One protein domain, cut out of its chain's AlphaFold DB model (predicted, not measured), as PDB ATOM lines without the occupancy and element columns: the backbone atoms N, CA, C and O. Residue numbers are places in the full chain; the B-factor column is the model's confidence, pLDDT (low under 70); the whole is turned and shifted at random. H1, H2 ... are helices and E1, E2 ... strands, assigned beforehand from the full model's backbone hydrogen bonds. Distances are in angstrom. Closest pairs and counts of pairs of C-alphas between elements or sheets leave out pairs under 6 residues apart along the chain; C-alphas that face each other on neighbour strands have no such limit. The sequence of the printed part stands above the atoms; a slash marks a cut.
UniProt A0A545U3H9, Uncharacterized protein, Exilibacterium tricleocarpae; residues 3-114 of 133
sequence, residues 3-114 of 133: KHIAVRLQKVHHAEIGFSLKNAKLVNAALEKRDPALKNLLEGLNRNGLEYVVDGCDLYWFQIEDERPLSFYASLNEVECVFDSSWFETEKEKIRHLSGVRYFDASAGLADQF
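This is residues 3 to 114 of the 133 residues of an uncharacterized protein of Exilibacterium tricleocarpae (UniProt A0A545U3H9). A twisted sheet of four strands forms one part, with the short helices H1 and H3 packed on it; the longer helices H2, H4 and H5 gather as a second part, away from H1. There H4 and H5 make a hairpin, and H2 crosses H5. The printed part has 112 residues, with five named helices and four named strands in the order E1 H1 E2 H2 E3 H3 E4 H4 H5. The sheet, E2 E3 E1 E4, is antiparallel, and the class is mixed. The whole is compact, radius of gyration of the C-alphas 13.9 A, spanning 41 by 29 by 23 A.

E1, residues 3 to 9, starts with C-alpha 3 at (174.793, 156.257, 151.058). E3, residues 57 to 65, is 23.2 A long and bends by 54 degrees at residue 61. E2 is residues 25 to 29 and E4 residues 79 to 84. H1 is residues 14 to 21, H3 70 to 74, H2 36 to 47 at 16.5 A, and H4 85 to 95 at 15.7 A. H5, residues 100 to 113, is 21.9 A long and ends with C-alpha 113 at (186.870, 145.893, 148.202).

Within hydrogen-bond range are N 5 and O 62 across the neighbour strands E1 and E3, at 2.9 A, N 6 and O 81 across E1 and E4, at 2.8 A, and N 27 and O 63 across E2 and E3, at 2.8 A. E1, H1, E2 and E3, H3, E4 are split strand-helix-strand units, in each of which a helix comes between two strands along the chain and another strand stands between those two in the sheet, E3 in the first and E1 in the second; both crossovers are right-handed. H1 is on the sheet; its closest C-alphas to E2 are Phe 19 and Lys 25, 6.4 A. H3 lies over E4 at a height over the sheet of 7.2 A. H2 only grazes the sheet with residues 38 to 45. H2 and H5 touch, closest C-alphas Gly 44 and Ala 108 at 4.1 A, at a steep tilt of 59 degrees, the same way. H5 touches H4 with residues 103 to 107 alone, closest C-alphas Ile 95 and Tyr 103 at 6.6 A. H1 and H5 are apart. Every O i to N i+4 pair is within hydrogen-bond range in H1, H2, H3 and H4, and 6 of 10 in H5.

The two C-alphas farthest apart, Leu 21 and Gly 100, are 41.3 A apart. The printed part has no cut, no link is long, and no printed residue is under 70 in pLDDT.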
ATOM      1  N   LYS A   3     173.640 157.090 150.675       96.38
ATOM      2  CA  LYS A   3     174.793 156.257 151.058       96.38
ATOM      3  C   LYS A   3     174.370 155.133 151.991       96.38
ATOM      4  O   LYS A   3     173.499 155.351 152.829       96.38
ATOM      5  N   HIS A   4     175.013 153.977 151.885       97.25
ATOM      6  CA  HIS A   4     174.967 152.955 152.926       97.25
ATOM      7  C   HIS A   4     176.153 153.152 153.860       97.25
ATOM      8  O   HIS A   4     177.261 153.440 153.405       97.25
ATOM      9  N   ILE A   5     175.918 153.004 155.159       95.69
ATOM     10  CA  ILE A   5     176.935 153.195 156.185       95.69
ATOM     11  C   ILE A   5     176.780 152.152 157.293       95.69
ATOM     12  O   ILE A   5     175.670 151.900 157.762       95.69
ATOM     13  N   ALA A   6     177.898 151.559 157.703       95.56
ATOM     14  CA  ALA A   6     178.005 150.653 158.836       95.56
ATOM     15  C   ALA A   6     178.705 151.379 159.991       95.56
ATOM     16  O   ALA A   6     179.853 151.809 159.849       95.56
ATOM     17  N   VAL A   7     178.010 151.536 161.118       94.25
ATOM     18  CA  VAL A   7     178.448 152.364 162.254       94.25
ATOM     19  C   VAL A   7     178.418 151.560 163.547       94.25
ATOM     20  O   VAL A   7     177.462 150.826 163.807       94.25
ATOM     21  N   ARG A   8     179.455 151.730 164.367       94.75
ATOM     22  CA  ARG A   8     179.561 151.211 165.729       94.75
ATOM     23  C   ARG A   8     178.762 152.079 166.683       94.75
ATOM     24  O   ARG A   8     179.040 153.265 166.826       94.75
ATOM     25  N   LEU A   9     177.773 151.492 167.348       93.06
ATOM     26  CA  LEU A   9     176.966 152.184 168.349       93.06
ATOM     27  C   LEU A   9     176.691 151.262 169.534       93.06
ATOM     28  O   LEU A   9     176.476 150.069 169.365       93.06
ATOM     29  N   GLN A  10     176.582 151.827 170.735       92.06
ATOM     30  CA  GLN A  10     176.096 151.064 171.892       92.06
ATOM     31  C   GLN A  10     174.605 150.710 171.781       92.06
ATOM     32  O   GLN A  10     174.149 149.718 172.340       92.06
ATOM     33  N   LYS A  11     173.811 151.553 171.104       90.12
ATOM     34  CA  LYS A  11     172.377 151.330 170.875       90.12
ATOM     35  C   LYS A  11     171.968 151.896 169.523       90.12
ATOM     36  O   LYS A  11     172.350 153.010 169.173       90.12
ATOM     37  N   VAL A  12     171.105 151.173 168.811       88.25
ATOM     38  CA  VAL A  12     170.637 151.555 167.466       88.25
ATOM     39  C   VAL A  12     169.990 152.948 167.400       88.25
ATOM     40  O   VAL A  12     170.213 153.679 166.443       88.25
ATOM     41  N   HIS A  13     169.227 153.356 168.422       86.81
ATOM     42  CA  HIS A  13     168.515 154.644 168.418       86.81
ATOM     43  C   HIS A  13     169.440 155.859 168.571       86.81
ATOM     44  O   HIS A  13     169.024 156.980 168.297       86.81
ATOM     45  N   HIS A  14     170.704 155.662 168.958       89.06
ATOM     46  CA  HIS A  14     171.682 156.748 168.988       89.06
ATOM     47  C   HIS A  14     172.043 157.244 167.574       89.06
ATOM     48  O   HIS A  14     172.511 158.371 167.423       89.06
ATOM     49  N   ALA A  15     171.770 156.443 166.536       86.50
ATOM     50  CA  ALA A  15     172.002 156.812 165.145       86.50
ATOM     51  C   ALA A  15     171.169 158.019 164.698       86.50
ATOM     52  O   ALA A  15     171.686 158.894 164.014       86.50
ATOM     53  N   GLU A  16     169.891 158.083 165.082       85.12
ATOM     54  CA  GLU A  16     168.992 159.165 164.658       85.12
ATOM     55  C   GLU A  16     169.473 160.522 165.180       85.12
ATOM     56  O   GLU A  16     169.596 161.475 164.413       85.12
ATOM     57  N   ILE A  17     169.837 160.566 166.464       84.50
ATOM     58  CA  ILE A  17     170.425 161.737 167.122       84.50
ATOM     59  C   ILE A  17     171.705 162.135 166.381       84.50
ATOM     60  O   ILE A  17     171.822 163.253 165.883       84.50
ATOM     61  N   GLY A  18     172.631 161.191 166.228       84.44
ATOM     62  CA  GLY A  18     173.919 161.467 165.618       84.44
ATOM     63  C   GLY A  18     173.855 161.944 164.164       84.44
ATOM     64  O   GLY A  18     174.489 162.931 163.790       84.44
ATOM     65  N   PHE A  19     173.059 161.291 163.320       86.88
ATOM     66  CA  PHE A  19     172.909 161.739 161.938       86.88
ATOM     67  C   PHE A  19     172.217 163.099 161.861       86.88
ATOM     68  O   PHE A  19     172.691 163.967 161.126       86.88
ATOM     69  N   SER A  20     171.164 163.323 162.658       84.06
ATOM     70  CA  SER A  20     170.425 164.589 162.647       84.06
ATOM     71  C   SER A  20     171.323 165.783 162.940       84.06
ATOM     72  O   SER A  20     171.187 166.831 162.314       84.06
ATOM     73  N   LEU A  21     172.238 165.642 163.884       82.25
ATOM     74  CA  LEU A  21     173.091 166.738 164.319       82.25
ATOM     75  C   LEU A  21     174.264 166.981 163.373       82.25
ATOM     76  O   LEU A  21     174.723 168.106 163.207       82.25
ATOM     77  N   LYS A  22     174.660 165.948 162.630       81.25
ATOM     78  CA  LYS A  22     175.470 166.113 161.431       81.25
ATOM     79  C   LYS A  22     174.625 166.551 160.227       81.25
ATOM     80  O   LYS A  22     175.139 166.484 159.125       81.25
ATOM     81  N   ASN A  23     173.384 167.028 160.324       86.44
ATOM     82  CA  ASN A  23     172.575 167.403 159.143       86.44
ATOM     83  C   ASN A  23     172.474 166.287 158.075       86.44
ATOM     84  O   ASN A  23     172.348 166.565 156.882       86.44
ATOM     85  N   ALA A  24     172.578 165.023 158.489       89.69
ATOM     86  CA  ALA A  24     172.370 163.865 157.639       89.69
ATOM     87  C   ALA A  24     170.981 163.294 157.918       89.69
ATOM     88  O   ALA A  24     170.592 163.069 159.066       89.69
ATOM     89  N   LYS A  25     170.214 163.044 156.860       92.94
ATOM     90  CA  LYS A  25     168.882 162.463 156.990       92.94
ATOM     91  C   LYS A  25     168.999 160.946 157.044       92.94
ATOM     92  O   LYS A  25     169.442 160.327 156.079       92.94
ATOM     93  N   LEU A  26     168.561 160.341 158.144       92.38
ATOM     94  CA  LEU A  26     168.414 158.893 158.233       92.38
ATOM     95  C   LEU A  26     167.218 158.451 157.378       92.38
ATOM     96  O   LEU A  26     166.076 158.801 157.662       92.38
ATOM     97  N   VAL A  27     167.482 157.700 156.310       93.75
ATOM     98  CA  VAL A  27     166.454 157.209 155.380       93.75
ATOM     99  C   VAL A  27     165.958 155.836 155.806       93.75
ATOM    100  O   VAL A  27     164.765 155.550 155.732       93.75
ATOM    101  N   ASN A  28     166.875 154.969 156.236       91.69
ATOM    102  CA  ASN A  28     166.544 153.594 156.566       91.69
ATOM    103  C   ASN A  28     167.529 153.000 157.580       91.69
ATOM    104  O   ASN A  28     168.704 153.359 157.588       91.69
ATOM    105  N   ALA A  29     167.063 152.056 158.399       91.38
ATOM    106  CA  ALA A  29     167.868 151.365 159.411       91.38
ATOM    107  C   ALA A  29     167.710 149.842 159.315       91.38
ATOM    108  O   ALA A  29     166.702 149.360 158.795       91.38
ATOM    109  N   ALA A  30     168.672 149.077 159.832       87.75
ATOM    110  CA  ALA A  30     168.641 147.609 159.828       87.75
ATOM    111  C   ALA A  30     168.458 147.020 158.410       87.75
ATOM    112  O   ALA A  30     167.567 146.203 158.141       87.75
ATOM    113  N   LEU A  31     169.238 147.532 157.457       88.06
ATOM    114  CA  LEU A  31     169.172 147.140 156.046       88.06
ATOM    115  C   LEU A  31     169.668 145.714 155.824       88.06
ATOM    116  O   LEU A  31     169.107 144.995 155.003       88.06
ATOM    117  N   GLU A  32     170.641 145.272 156.616       86.31
ATOM    118  CA  GLU A  32     171.211 143.925 156.593       86.31
ATOM    119  C   GLU A  32     170.170 142.830 156.885       86.31
ATOM    120  O   GLU A  32     170.359 141.671 156.531       86.31
ATOM    121  N   LYS A  33     169.034 143.184 157.499       89.00
ATOM    122  CA  LYS A  33     167.922 142.251 157.749       89.00
ATOM    123  C   LYS A  33     166.969 142.112 156.564       89.00
ATOM    124  O   LYS A  33     166.196 141.159 156.525       89.00
ATOM    125  N   ARG A  34     166.976 143.074 155.636       90.31
ATOM    126  CA  ARG A  34     165.998 143.184 154.540       90.31
ATOM    127  C   ARG A  34     166.614 143.024 153.159       90.31
ATOM    128  O   ARG A  34     165.912 142.570 152.264       90.31
ATOM    129  N   ASP A  35     167.886 143.375 152.988       94.00
ATOM    130  CA  ASP A  35     168.614 143.214 151.732       94.00
ATOM    131  C   ASP A  35     169.555 141.993 151.814       94.00
ATOM    132  O   ASP A  35     170.564 142.038 152.526       94.00
ATOM    133  N   PRO A  36     169.252 140.888 151.099       94.31
ATOM    134  CA  PRO A  36     170.088 139.691 151.100       94.31
ATOM    135  C   PRO A  36     171.512 139.925 150.590       94.31
ATOM    136  O   PRO A  36     172.434 139.280 151.083       94.31
ATOM    137  N   ALA A  37     171.712 140.834 149.629       96.06
ATOM    138  CA  ALA A  37     173.048 141.150 149.135       96.06
ATOM    139  C   ALA A  37     173.863 141.827 150.235       96.06
ATOM    140  O   ALA A  37     175.019 141.471 150.449       96.06
ATOM    141  N   LEU A  38     173.242 142.751 150.978       96.62
ATOM    142  CA  LEU A  38     173.917 143.463 152.061       96.62
ATOM    143  C   LEU A  38     174.225 142.530 153.229       96.62
ATOM    144  O   LEU A  38     175.310 142.593 153.799       96.62
ATOM    145  N   LYS A  39     173.295 141.624 153.547       96.44
ATOM    146  CA  LYS A  39     173.530 140.563 154.526       96.44
ATOM    147  C   LYS A  39     174.758 139.736 154.151       96.44
ATOM    148  O   LYS A  39     175.642 139.547 154.973       96.44
ATOM    149  N   ASN A  40     174.828 139.264 152.910       97.25
ATOM    150  CA  ASN A  40     175.942 138.436 152.452       97.25
ATOM    151  C   ASN A  40     177.259 139.223 152.382       97.25
ATOM    152  O   ASN A  40     178.307 138.670 152.696       97.25
ATOM    153  N   LEU A  41     177.212 140.510 152.022       97.44
ATOM    154  CA  LEU A  41     178.364 141.411 152.095       97.44
ATOM    155  C   LEU A  41     178.877 141.520 153.536       97.44
ATOM    156  O   LEU A  41     180.078 141.402 153.758       97.44
ATOM    157  N   LEU A  42     177.986 141.683 154.521       97.06
ATOM    158  CA  LEU A  42     178.351 141.695 155.941       97.06
ATOM    159  C   LEU A  42     179.004 140.372 156.377       97.06
ATOM    160  O   LEU A  42     180.013 140.401 157.076       97.06
ATOM    161  N   GLU A  43     178.489 139.227 155.926       97.12
ATOM    162  CA  GLU A  43     179.136 137.927 156.164       97.12
ATOM    163  C   GLU A  43     180.534 137.855 155.528       97.12
ATOM    164  O   GLU A  43     181.464 137.321 156.129       97.12
ATOM    165  N   GLY A  44     180.708 138.418 154.330       97.56
ATOM    166  CA  GLY A  44     182.015 138.557 153.685       97.56
ATOM    167  C   GLY A  44     182.980 139.414 154.505       97.56
ATOM    168  O   GLY A  44     184.113 139.007 154.747       97.56
ATOM    169  N   LEU A  45     182.520 140.560 155.015       97.38
ATOM    170  CA  LEU A  45     183.334 141.414 155.881       97.38
ATOM    171  C   LEU A  45     183.726 140.681 157.168       97.38
ATOM    172  O   LEU A  45     184.876 140.761 157.591       97.38
ATOM    173  N   ASN A  46     182.799 139.932 157.775       97.69
ATOM    174  CA  ASN A  46     183.096 139.134 158.962       97.69
ATOM    175  C   ASN A  46     184.156 138.060 158.682       97.69
ATOM    176  O   ASN A  46     185.103 137.921 159.453       97.69
ATOM    177  N   ARG A  47     184.068 137.368 157.539       96.88
ATOM    178  CA  ARG A  47     185.105 136.416 157.093       96.88
ATOM    179  C   ARG A  47     186.466 137.073 156.889       96.88
ATOM    180  O   ARG A  47     187.480 136.437 157.159       96.88
ATOM    181  N   ASN A  48     186.480 138.334 156.464       96.56
ATOM    182  CA  ASN A  48     187.699 139.119 156.292       96.56
ATOM    183  C   ASN A  48     188.230 139.702 157.621       96.56
ATOM    184  O   ASN A  48     189.266 140.363 157.625       96.56
ATOM    185  N   GLY A  49     187.564 139.428 158.750       96.81
ATOM    186  CA  GLY A  49     188.025 139.778 160.096       96.81
ATOM    187  C   GLY A  49     187.222 140.875 160.795       96.81
ATOM    188  O   GLY A  49     187.631 141.307 161.865       96.81
ATOM    189  N   LEU A  50     186.102 141.342 160.231       97.50
ATOM    190  CA  LEU A  50     185.232 142.319 160.889       97.50
ATOM    191  C   LEU A  50     184.508 141.667 162.073       97.50
ATOM    192  O   LEU A  50     183.801 140.673 161.901       97.50
ATOM    193  N   GLU A  51     184.592 142.250 163.262       97.25
ATOM    194  CA  GLU A  51     183.853 141.762 164.428       97.25
ATOM    195  C   GLU A  51     182.458 142.395 164.487       97.25
ATOM    196  O   GLU A  51     182.270 143.540 164.085       97.25
ATOM    197  N   TYR A  52     181.443 141.694 164.999       95.12
ATOM    198  CA  TYR A  52     180.107 142.294 165.166       95.12
ATOM    199  C   TYR A  52     180.042 143.270 166.345       95.12
ATOM    200  O   TYR A  52     179.233 144.197 166.318       95.12
ATOM    201  N   VAL A  53     180.931 143.103 167.329       96.06
ATOM    202  CA  VAL A  53     181.019 143.927 168.535       96.06
ATOM    203  C   VAL A  53     182.469 144.340 168.739       96.06
ATOM    204  O   VAL A  53     183.333 143.478 168.772       96.06
ATOM    205  N   VAL A  54     182.721 145.639 168.895       95.44
ATOM    206  CA  VAL A  54     184.044 146.201 169.216       95.44
ATOM    207  C   VAL A  54     183.850 147.231 170.319       95.44
ATOM    208  O   VAL A  54     182.961 148.071 170.201       95.44
ATOM    209  N   ASP A  55     184.633 147.150 171.396       94.06
ATOM    210  CA  ASP A  55     184.569 148.087 172.532       94.06
ATOM    211  C   ASP A  55     183.136 148.306 173.078       94.06
ATOM    212  O   ASP A  55     182.657 149.420 173.288       94.06
ATOM    213  N   GLY A  56     182.376 147.210 173.210       92.62
ATOM    214  CA  GLY A  56     180.981 147.246 173.666       92.62
ATOM    215  C   GLY A  56     179.991 147.919 172.702       92.62
ATOM    216  O   GLY A  56     178.844 148.157 173.085       92.62
ATOM    217  N   CYS A  57     180.407 148.222 171.470       94.12
ATOM    218  CA  CYS A  57     179.573 148.795 170.419       94.12
ATOM    219  C   CYS A  57     179.250 147.752 169.342       94.12
ATOM    220  O   CYS A  57     180.149 147.194 168.705       94.12
ATOM    221  N   ASP A  58     177.961 147.535 169.090       95.12
ATOM    222  CA  ASP A  58     177.495 146.689 167.993       95.12
ATOM    223  C   ASP A  58     177.623 147.420 166.651       95.12
ATOM    224  O   ASP A  58     177.585 148.653 166.574       95.12
ATOM    225  N   LEU A  59     177.713 146.649 165.569       94.88
ATOM    226  CA  LEU A  59     177.620 147.169 164.211       94.88
ATOM    227  C   LEU A  59     176.167 147.308 163.751       94.88
ATOM    228  O   LEU A  59     175.417 146.331 163.724       94.88
ATOM    229  N   TYR A  60     175.805 148.494 163.273       94.25
ATOM    230  CA  TYR A  60     174.499 148.755 162.677       94.25
ATOM    231  C   TYR A  60     174.632 149.332 161.274       94.25
ATOM    232  O   TYR A  60     175.488 150.182 161.026       94.25
ATOM    233  N   TRP A  61     173.747 148.910 160.370       95.62
ATOM    234  CA  TRP A  61     173.675 149.454 159.018       95.62
ATOM    235  C   TRP A  61     172.532 150.442 158.859       95.62
ATOM    236  O   TRP A  61     171.382 150.188 159.237       95.62
ATOM    237  N   PHE A  62     172.858 151.546 158.204       95.19
ATOM    238  CA  PHE A  62     171.937 152.619 157.893       95.19
ATOM    239  C   PHE A  62     172.077 153.042 156.441       95.19
ATOM    240  O   PHE A  62     173.114 152.848 155.804       95.19
ATOM    241  N   GLN A  63     171.020 153.659 155.935       95.81
ATOM    242  CA  GLN A  63     171.057 154.418 154.702       95.81
ATOM    243  C   GLN A  63     170.779 155.867 155.051       95.81
ATOM    244  O   GLN A  63     169.765 156.176 155.682       95.81
ATOM    245  N   ILE A  64     171.698 156.737 154.657       95.25
ATOM    246  CA  ILE A  64     171.658 158.162 154.966       95.25
ATOM    247  C   ILE A  64     171.677 158.983 153.688       95.25
ATOM    248  O   ILE A  64     172.205 158.556 152.659       95.25
ATOM    249  N   GLU A  65     171.105 160.174 153.763       95.69
ATOM    250  CA  GLU A  65     171.091 161.146 152.684       95.69
ATOM    251  C   GLU A  65     171.707 162.461 153.164       95.69
ATOM    252  O   GLU A  65     171.179 163.111 154.067       95.69
ATOM    253  N   ASP A  66     172.840 162.835 152.563       93.62
ATOM    254  CA  ASP A  66     173.517 164.112 152.808       93.62
ATOM    255  C   ASP A  66     174.504 164.479 151.680       93.62
ATOM    256  O   ASP A  66     174.735 163.697 150.751       93.62
ATOM    257  N   GLU A  67     175.104 165.667 151.774       93.88
ATOM    258  CA  GLU A  67     176.034 166.207 150.768       93.88
ATOM    259  C   GLU A  67     177.517 165.960 151.084       93.88
ATOM    260  O   GLU A  67     178.384 166.287 150.275       93.88
ATOM    261  N   ARG A  68     177.852 165.361 152.236       93.38
ATOM    262  CA  ARG A  68     179.256 165.079 152.561       93.38
ATOM    263  C   ARG A  68     179.811 163.942 151.703       93.38
ATOM    264  O   ARG A  68     179.073 163.015 151.363       93.38
ATOM    265  N   PRO A  69     181.111 163.970 151.366       94.38
ATOM    266  CA  PRO A  69     181.738 162.888 150.616       94.38
ATOM    267  C   PRO A  69     181.876 161.618 151.468       94.38
ATOM    268  O   PRO A  69     181.936 161.685 152.694       94.38
ATOM    269  N   LEU A  70     182.004 160.455 150.820       94.25
ATOM    270  CA  LEU A  70     182.255 159.177 151.508       94.25
ATOM    271  C   LEU A  70     183.508 159.229 152.399       94.25
ATOM    272  O   LEU A  70     183.511 158.670 153.491       94.25
ATOM    273  N   SER A  71     184.548 159.947 151.961       93.94
ATOM    274  CA  SER A  71     185.813 160.094 152.693       93.94
ATOM    275  C   SER A  71     185.649 160.736 154.070       93.94
ATOM    276  O   SER A  71     186.372 160.362 154.988       93.94
ATOM    277  N   PHE A  72     184.677 161.643 154.234       92.50
ATOM    278  CA  PHE A  72     184.350 162.234 155.534       92.50
ATOM    279  C   PHE A  72     183.898 161.162 156.530       92.50
ATOM    280  O   PHE A  72     184.349 161.139 157.668       92.50
ATOM    281  N   TYR A  73     183.020 160.258 156.099       92.31
ATOM    282  CA  TYR A  73     182.525 159.176 156.947       92.31
ATOM    283  C   TYR A  73     183.583 158.097 157.162       92.31
ATOM    284  O   TYR A  73     183.749 157.621 158.277       92.31
ATOM    285  N   ALA A  74     184.343 157.748 156.122       92.50
ATOM    286  CA  ALA A  74     185.394 156.740 156.211       92.50
ATOM    287  C   ALA A  74     186.482 157.109 157.239       92.50
ATOM    288  O   ALA A  74     187.063 156.217 157.861       92.50
ATOM    289  N   SER A  75     186.730 158.409 157.452       91.31
ATOM    290  CA  SER A  75     187.694 158.893 158.447       91.31
ATOM    291  C   SER A  75     187.195 158.849 159.893       91.31
ATOM    292  O   SER A  75     188.009 158.998 160.800       91.31
ATOM    293  N   LEU A  76     185.893 158.659 160.132       90.81
ATOM    294  CA  LEU A  76     185.341 158.584 161.488       90.81
ATOM    295  C   LEU A  76     185.728 157.257 162.149       90.81
ATOM    296  O   LEU A  76     185.722 156.212 161.497       90.81
ATOM    297  N   ASN A  77     186.075 157.285 163.435       92.94
ATOM    298  CA  ASN A  77     186.540 156.108 164.174       92.94
ATOM    299  C   ASN A  77     185.470 155.000 164.185       92.94
ATOM    300  O   ASN A  77     185.763 153.834 163.909       92.94
ATOM    301  N   GLU A  78     184.230 155.392 164.446       92.50
ATOM    302  CA  GLU A  78     183.071 154.534 164.644       92.50
ATOM    303  C   GLU A  78     182.496 153.961 163.340       92.50
ATOM    304  O   GLU A  78     181.696 153.027 163.372       92.50
ATOM    305  N   VAL A  79     182.884 154.489 162.178       93.88
ATOM    306  CA  VAL A  79     182.386 154.022 160.877       93.88
ATOM    307  C   VAL A  79     183.287 152.911 160.353       93.88
ATOM    308  O   VAL A  79     184.457 153.144 160.068       93.88
ATOM    309  N   GLU A  80     182.752 151.708 160.174       94.94
ATOM    310  CA  GLU A  80     183.512 150.580 159.612       94.94
ATOM    311  C   GLU A  80     183.518 150.602 158.086       94.94
ATOM    312  O   GLU A  80     184.507 150.252 157.450       94.94
ATOM    313  N   CYS A  81     182.396 151.001 157.488       94.56
ATOM    314  CA  CYS A  81     182.194 150.914 156.052       94.56
ATOM    315  C   CYS A  81     181.206 151.983 155.583       94.56
ATOM    316  O   CYS A  81     180.212 152.259 156.255       94.56
ATOM    317  N   VAL A  82     181.478 152.587 154.427       95.88
ATOM    318  CA  VAL A  82     180.583 153.551 153.784       95.88
ATOM    319  C   VAL A  82     180.746 153.482 152.269       95.88
ATOM    320  O   VAL A  82     181.866 153.431 151.764       95.88
ATOM    321  N   PHE A  83     179.634 153.485 151.539       97.00
ATOM    322  CA  PHE A  83     179.636 153.474 150.076       97.00
ATOM    323  C   PHE A  83     178.372 154.106 149.494       97.00
ATOM    324  O   PHE A  83     177.330 154.211 150.150       97.00
ATOM    325  N   ASP A  84     178.462 154.525 148.233       97.12
ATOM    326  CA  ASP A  84     177.322 155.059 147.498       97.12
ATOM    327  C   ASP A  84     176.251 153.985 147.290       97.12
ATOM    328  O   ASP A  84     176.530 152.854 146.886       97.12
ATOM    329  N   SER A  85     174.988 154.354 147.510       96.81
ATOM    330  CA  SER A  85     173.878 153.416 147.291       96.81
ATOM    331  C   SER A  85     173.744 153.028 145.817       96.81
ATOM    332  O   SER A  85     173.405 151.891 145.518       96.81
ATOM    333  N   SER A  86     174.053 153.942 144.893       96.94
ATOM    334  CA  SER A  86     174.033 153.667 143.451       96.94
ATOM    335  C   SER A  86     175.111 152.670 143.022       96.94
ATOM    336  O   SER A  86     174.853 151.829 142.160       96.94
ATOM    337  N   TRP A  87     176.297 152.726 143.636       96.56
ATOM    338  CA  TRP A  87     177.342 151.724 143.422       96.56
ATOM    339  C   TRP A  87     176.845 150.344 143.852       96.56
ATOM    340  O   TRP A  87     176.933 149.394 143.081       96.56
ATOM    341  N   PHE A  88     176.236 150.250 145.034       96.88
ATOM    342  CA  PHE A  88     175.749 148.975 145.546       96.88
ATOM    343  C   PHE A  88     174.646 148.365 144.674       96.88
ATOM    344  O   PHE A  88     174.686 147.173 144.378       96.88
ATOM    345  N   GLU A  89     173.704 149.179 144.189       96.50
ATOM    346  CA  GLU A  89     172.699 148.711 143.227       96.50
ATOM    347  C   GLU A  89     173.337 148.247 141.909       96.50
ATOM    348  O   GLU A  89     172.954 147.208 141.372       96.50
ATOM    349  N   THR A  90     174.377 148.937 141.432       97.38
ATOM    350  CA  THR A  90     175.132 148.517 140.239       97.38
ATOM    351  C   THR A  90     175.817 147.161 140.451       97.38
ATOM    352  O   THR A  90     175.757 146.293 139.579       97.38
ATOM    353  N   GLU A  91     176.443 146.933 141.609       97.19
ATOM    354  CA  GLU A  91     177.048 145.634 141.933       97.19
ATOM    355  C   GLU A  91     175.992 144.529 142.067       97.19
ATOM    356  O   GLU A  91     176.170 143.429 141.537       97.19
ATOM    357  N   LYS A  92     174.844 144.832 142.685       95.88
ATOM    358  CA  LYS A  92     173.704 143.910 142.773       95.88
ATOM    359  C   LYS A  92     173.191 143.505 141.399       95.88
ATOM    360  O   LYS A  92     172.925 142.324 141.168       95.88
ATOM    361  N   GLU A  93     173.076 144.446 140.466       96.62
ATOM    362  CA  GLU A  93     172.627 144.158 139.104       96.62
ATOM    363  C   GLU A  93     173.552 143.185 138.368       96.62
ATOM    364  O   GLU A  93     173.059 142.299 137.661       96.62
ATOM    365  N   LYS A  94     174.871 143.275 138.578       96.19
ATOM    366  CA  LYS A  94     175.847 142.352 137.973       96.19
ATOM    367  C   LYS A  94     175.638 140.910 138.432       96.19
ATOM    368  O   LYS A  94     175.787 139.985 137.633       96.19
ATOM    369  N   ILE A  95     175.252 140.705 139.692       95.94
ATOM    370  CA  ILE A  95     175.131 139.370 140.304       95.94
ATOM    371  C   ILE A  95     173.690 138.845 140.371       95.94
ATOM    372  O   ILE A  95     173.486 137.687 140.728       95.94
ATOM    373  N   ARG A  96     172.684 139.641 139.975       94.00
ATOM    374  CA  ARG A  96     171.246 139.310 140.118       94.00
ATOM    375  C   ARG A  96     170.792 138.015 139.437       94.00
ATOM    376  O   ARG A  96     169.736 137.489 139.762       94.00
ATOM    377  N   HIS A  97     171.542 137.550 138.440       95.00
ATOM    378  CA  HIS A  97     171.233 136.344 137.669       95.00
ATOM    379  C   HIS A  97     171.768 135.062 138.333       95.00
ATOM    380  O   HIS A  97     171.439 133.959 137.899       95.00
ATOM    381  N   LEU A  98     172.616 135.199 139.355       96.44
ATOM    382  CA  LEU A  98     173.134 134.085 140.136       96.44
ATOM    383  C   LEU A  98     172.093 133.627 141.164       96.44
ATOM    384  O   LEU A  98     171.201 134.375 141.556       96.44
ATOM    385  N   SER A  99     172.230 132.393 141.637       95.00
ATOM    386  CA  SER A  99     171.356 131.826 142.665       95.00
ATOM    387  C   SER A  99     172.127 130.927 143.631       95.00
ATOM    388  O   SER A  99     173.242 130.474 143.343       95.00
ATOM    389  N   GLY A 100     171.534 130.696 144.805       95.31
ATOM    390  CA  GLY A 100     172.095 129.833 145.845       95.31
ATOM    391  C   GLY A 100     173.498 130.262 146.280       95.31
ATOM    392  O   GLY A 100     173.768 131.449 146.462       95.31
ATOM    393  N   VAL A 101     174.397 129.284 146.414       96.38
ATOM    394  CA  VAL A 101     175.781 129.493 146.872       96.38
ATOM    395  C   VAL A 101     176.540 130.470 145.974       96.38
ATOM    396  O   VAL A 101     177.244 131.331 146.478       96.38
ATOM    397  N   ARG A 102     176.323 130.435 144.652       97.06
ATOM    398  CA  ARG A 102     177.005 131.357 143.727       97.06
ATOM    399  C   ARG A 102     176.613 132.813 143.961       97.06
ATOM    400  O   ARG A 102     177.458 133.691 143.850       97.06
ATOM    401  N   TYR A 103     175.337 133.065 144.260       97.19
ATOM    402  CA  TYR A 103     174.876 134.409 144.610       97.19
ATOM    403  C   TYR A 103     175.457 134.860 145.951       97.19
ATOM    404  O   TYR A 103     175.907 135.998 146.076       97.19
ATOM    405  N   PHE A 104     175.465 133.956 146.935       96.88
ATOM    406  CA  PHE A 104     176.058 134.208 148.242       96.88
ATOM    407  C   PHE A 104     177.546 134.567 148.123       96.88
ATOM    408  O   PHE A 104     177.933 135.639 148.577       96.88
ATOM    409  N   ASP A 105     178.349 133.740 147.449       97.50
ATOM    410  CA  ASP A 105     179.792 133.958 147.293       97.50
ATOM    411  C   ASP A 105     180.086 135.246 146.519       97.50
ATOM    412  O   ASP A 105     180.957 136.014 146.916       97.50
ATOM    413  N   ALA A 106     179.326 135.536 145.456       96.88
ATOM    414  CA  ALA A 106     179.500 136.769 144.690       96.88
ATOM    415  C   ALA A 106     179.145 138.028 145.504       96.88
ATOM    416  O   ALA A 106     179.831 139.039 145.392       96.88
ATOM    417  N   SER A 107     178.101 137.963 146.338       96.81
ATOM    418  CA  SER A 107     177.722 139.067 147.230       96.81
ATOM    419  C   SER A 107     178.739 139.250 148.361       96.81
ATOM    420  O   SER A 107     179.108 140.375 148.679       96.81
ATOM    421  N   ALA A 108     179.213 138.148 148.951       97.25
ATOM    422  CA  ALA A 108     180.228 138.164 149.998       97.25
ATOM    423  C   ALA A 108     181.579 138.666 149.472       97.25
ATOM    424  O   ALA A 108     182.238 139.432 150.161       97.25
ATOM    425  N   GLY A 109     181.950 138.326 148.234       97.19
ATOM    426  CA  GLY A 109     183.174 138.808 147.584       97.19
ATOM    427  C   GLY A 109     183.208 140.321 147.341       97.19
ATOM    428  O   GLY A 109     184.276 140.885 147.122       97.19
ATOM    429  N   LEU A 110     182.074 141.028 147.446       96.81
ATOM    430  CA  LEU A 110     182.084 142.496 147.477       96.81
ATOM    431  C   LEU A 110     182.848 143.035 148.697       96.81
ATOM    432  O   LEU A 110     183.379 144.142 148.633       96.81
ATOM    433  N   ALA A 111     182.941 142.255 149.780       96.88
ATOM    434  CA  ALA A 111     183.686 142.603 150.984       96.88
ATOM    435  C   ALA A 111     185.190 142.800 150.736       96.88
ATOM    436  O   ALA A 111     185.825 143.571 151.451       96.88
ATOM    437  N   ASP A 112     185.751 142.160 149.705       95.88
ATOM    438  CA  ASP A 112     187.183 142.235 149.375       95.88
ATOM    439  C   ASP A 112     187.610 143.635 148.902       95.88
ATOM    440  O   ASP A 112     188.798 143.946 148.829       95.88
ATOM    441  N   GLN A 113     186.642 144.501 148.592       94.44
ATOM    442  CA  GLN A 113     186.870 145.893 148.202       94.44
ATOM    443  C   GLN A 113     187.018 146.837 149.406       94.44
ATOM    444  O   GLN A 113     187.302 148.021 149.224       94.44
ATOM    445  N   PHE A 114     186.823 146.338 150.630       94.69
ATOM    446  CA  PHE A 114     186.855 147.138 151.849       94.69
ATOM    447  C   PHE A 114     188.063 146.794 152.713       94.69
ATOM    448  O   PHE A 114     188.447 145.638 152.869       94.69
TER     449      PHE A 114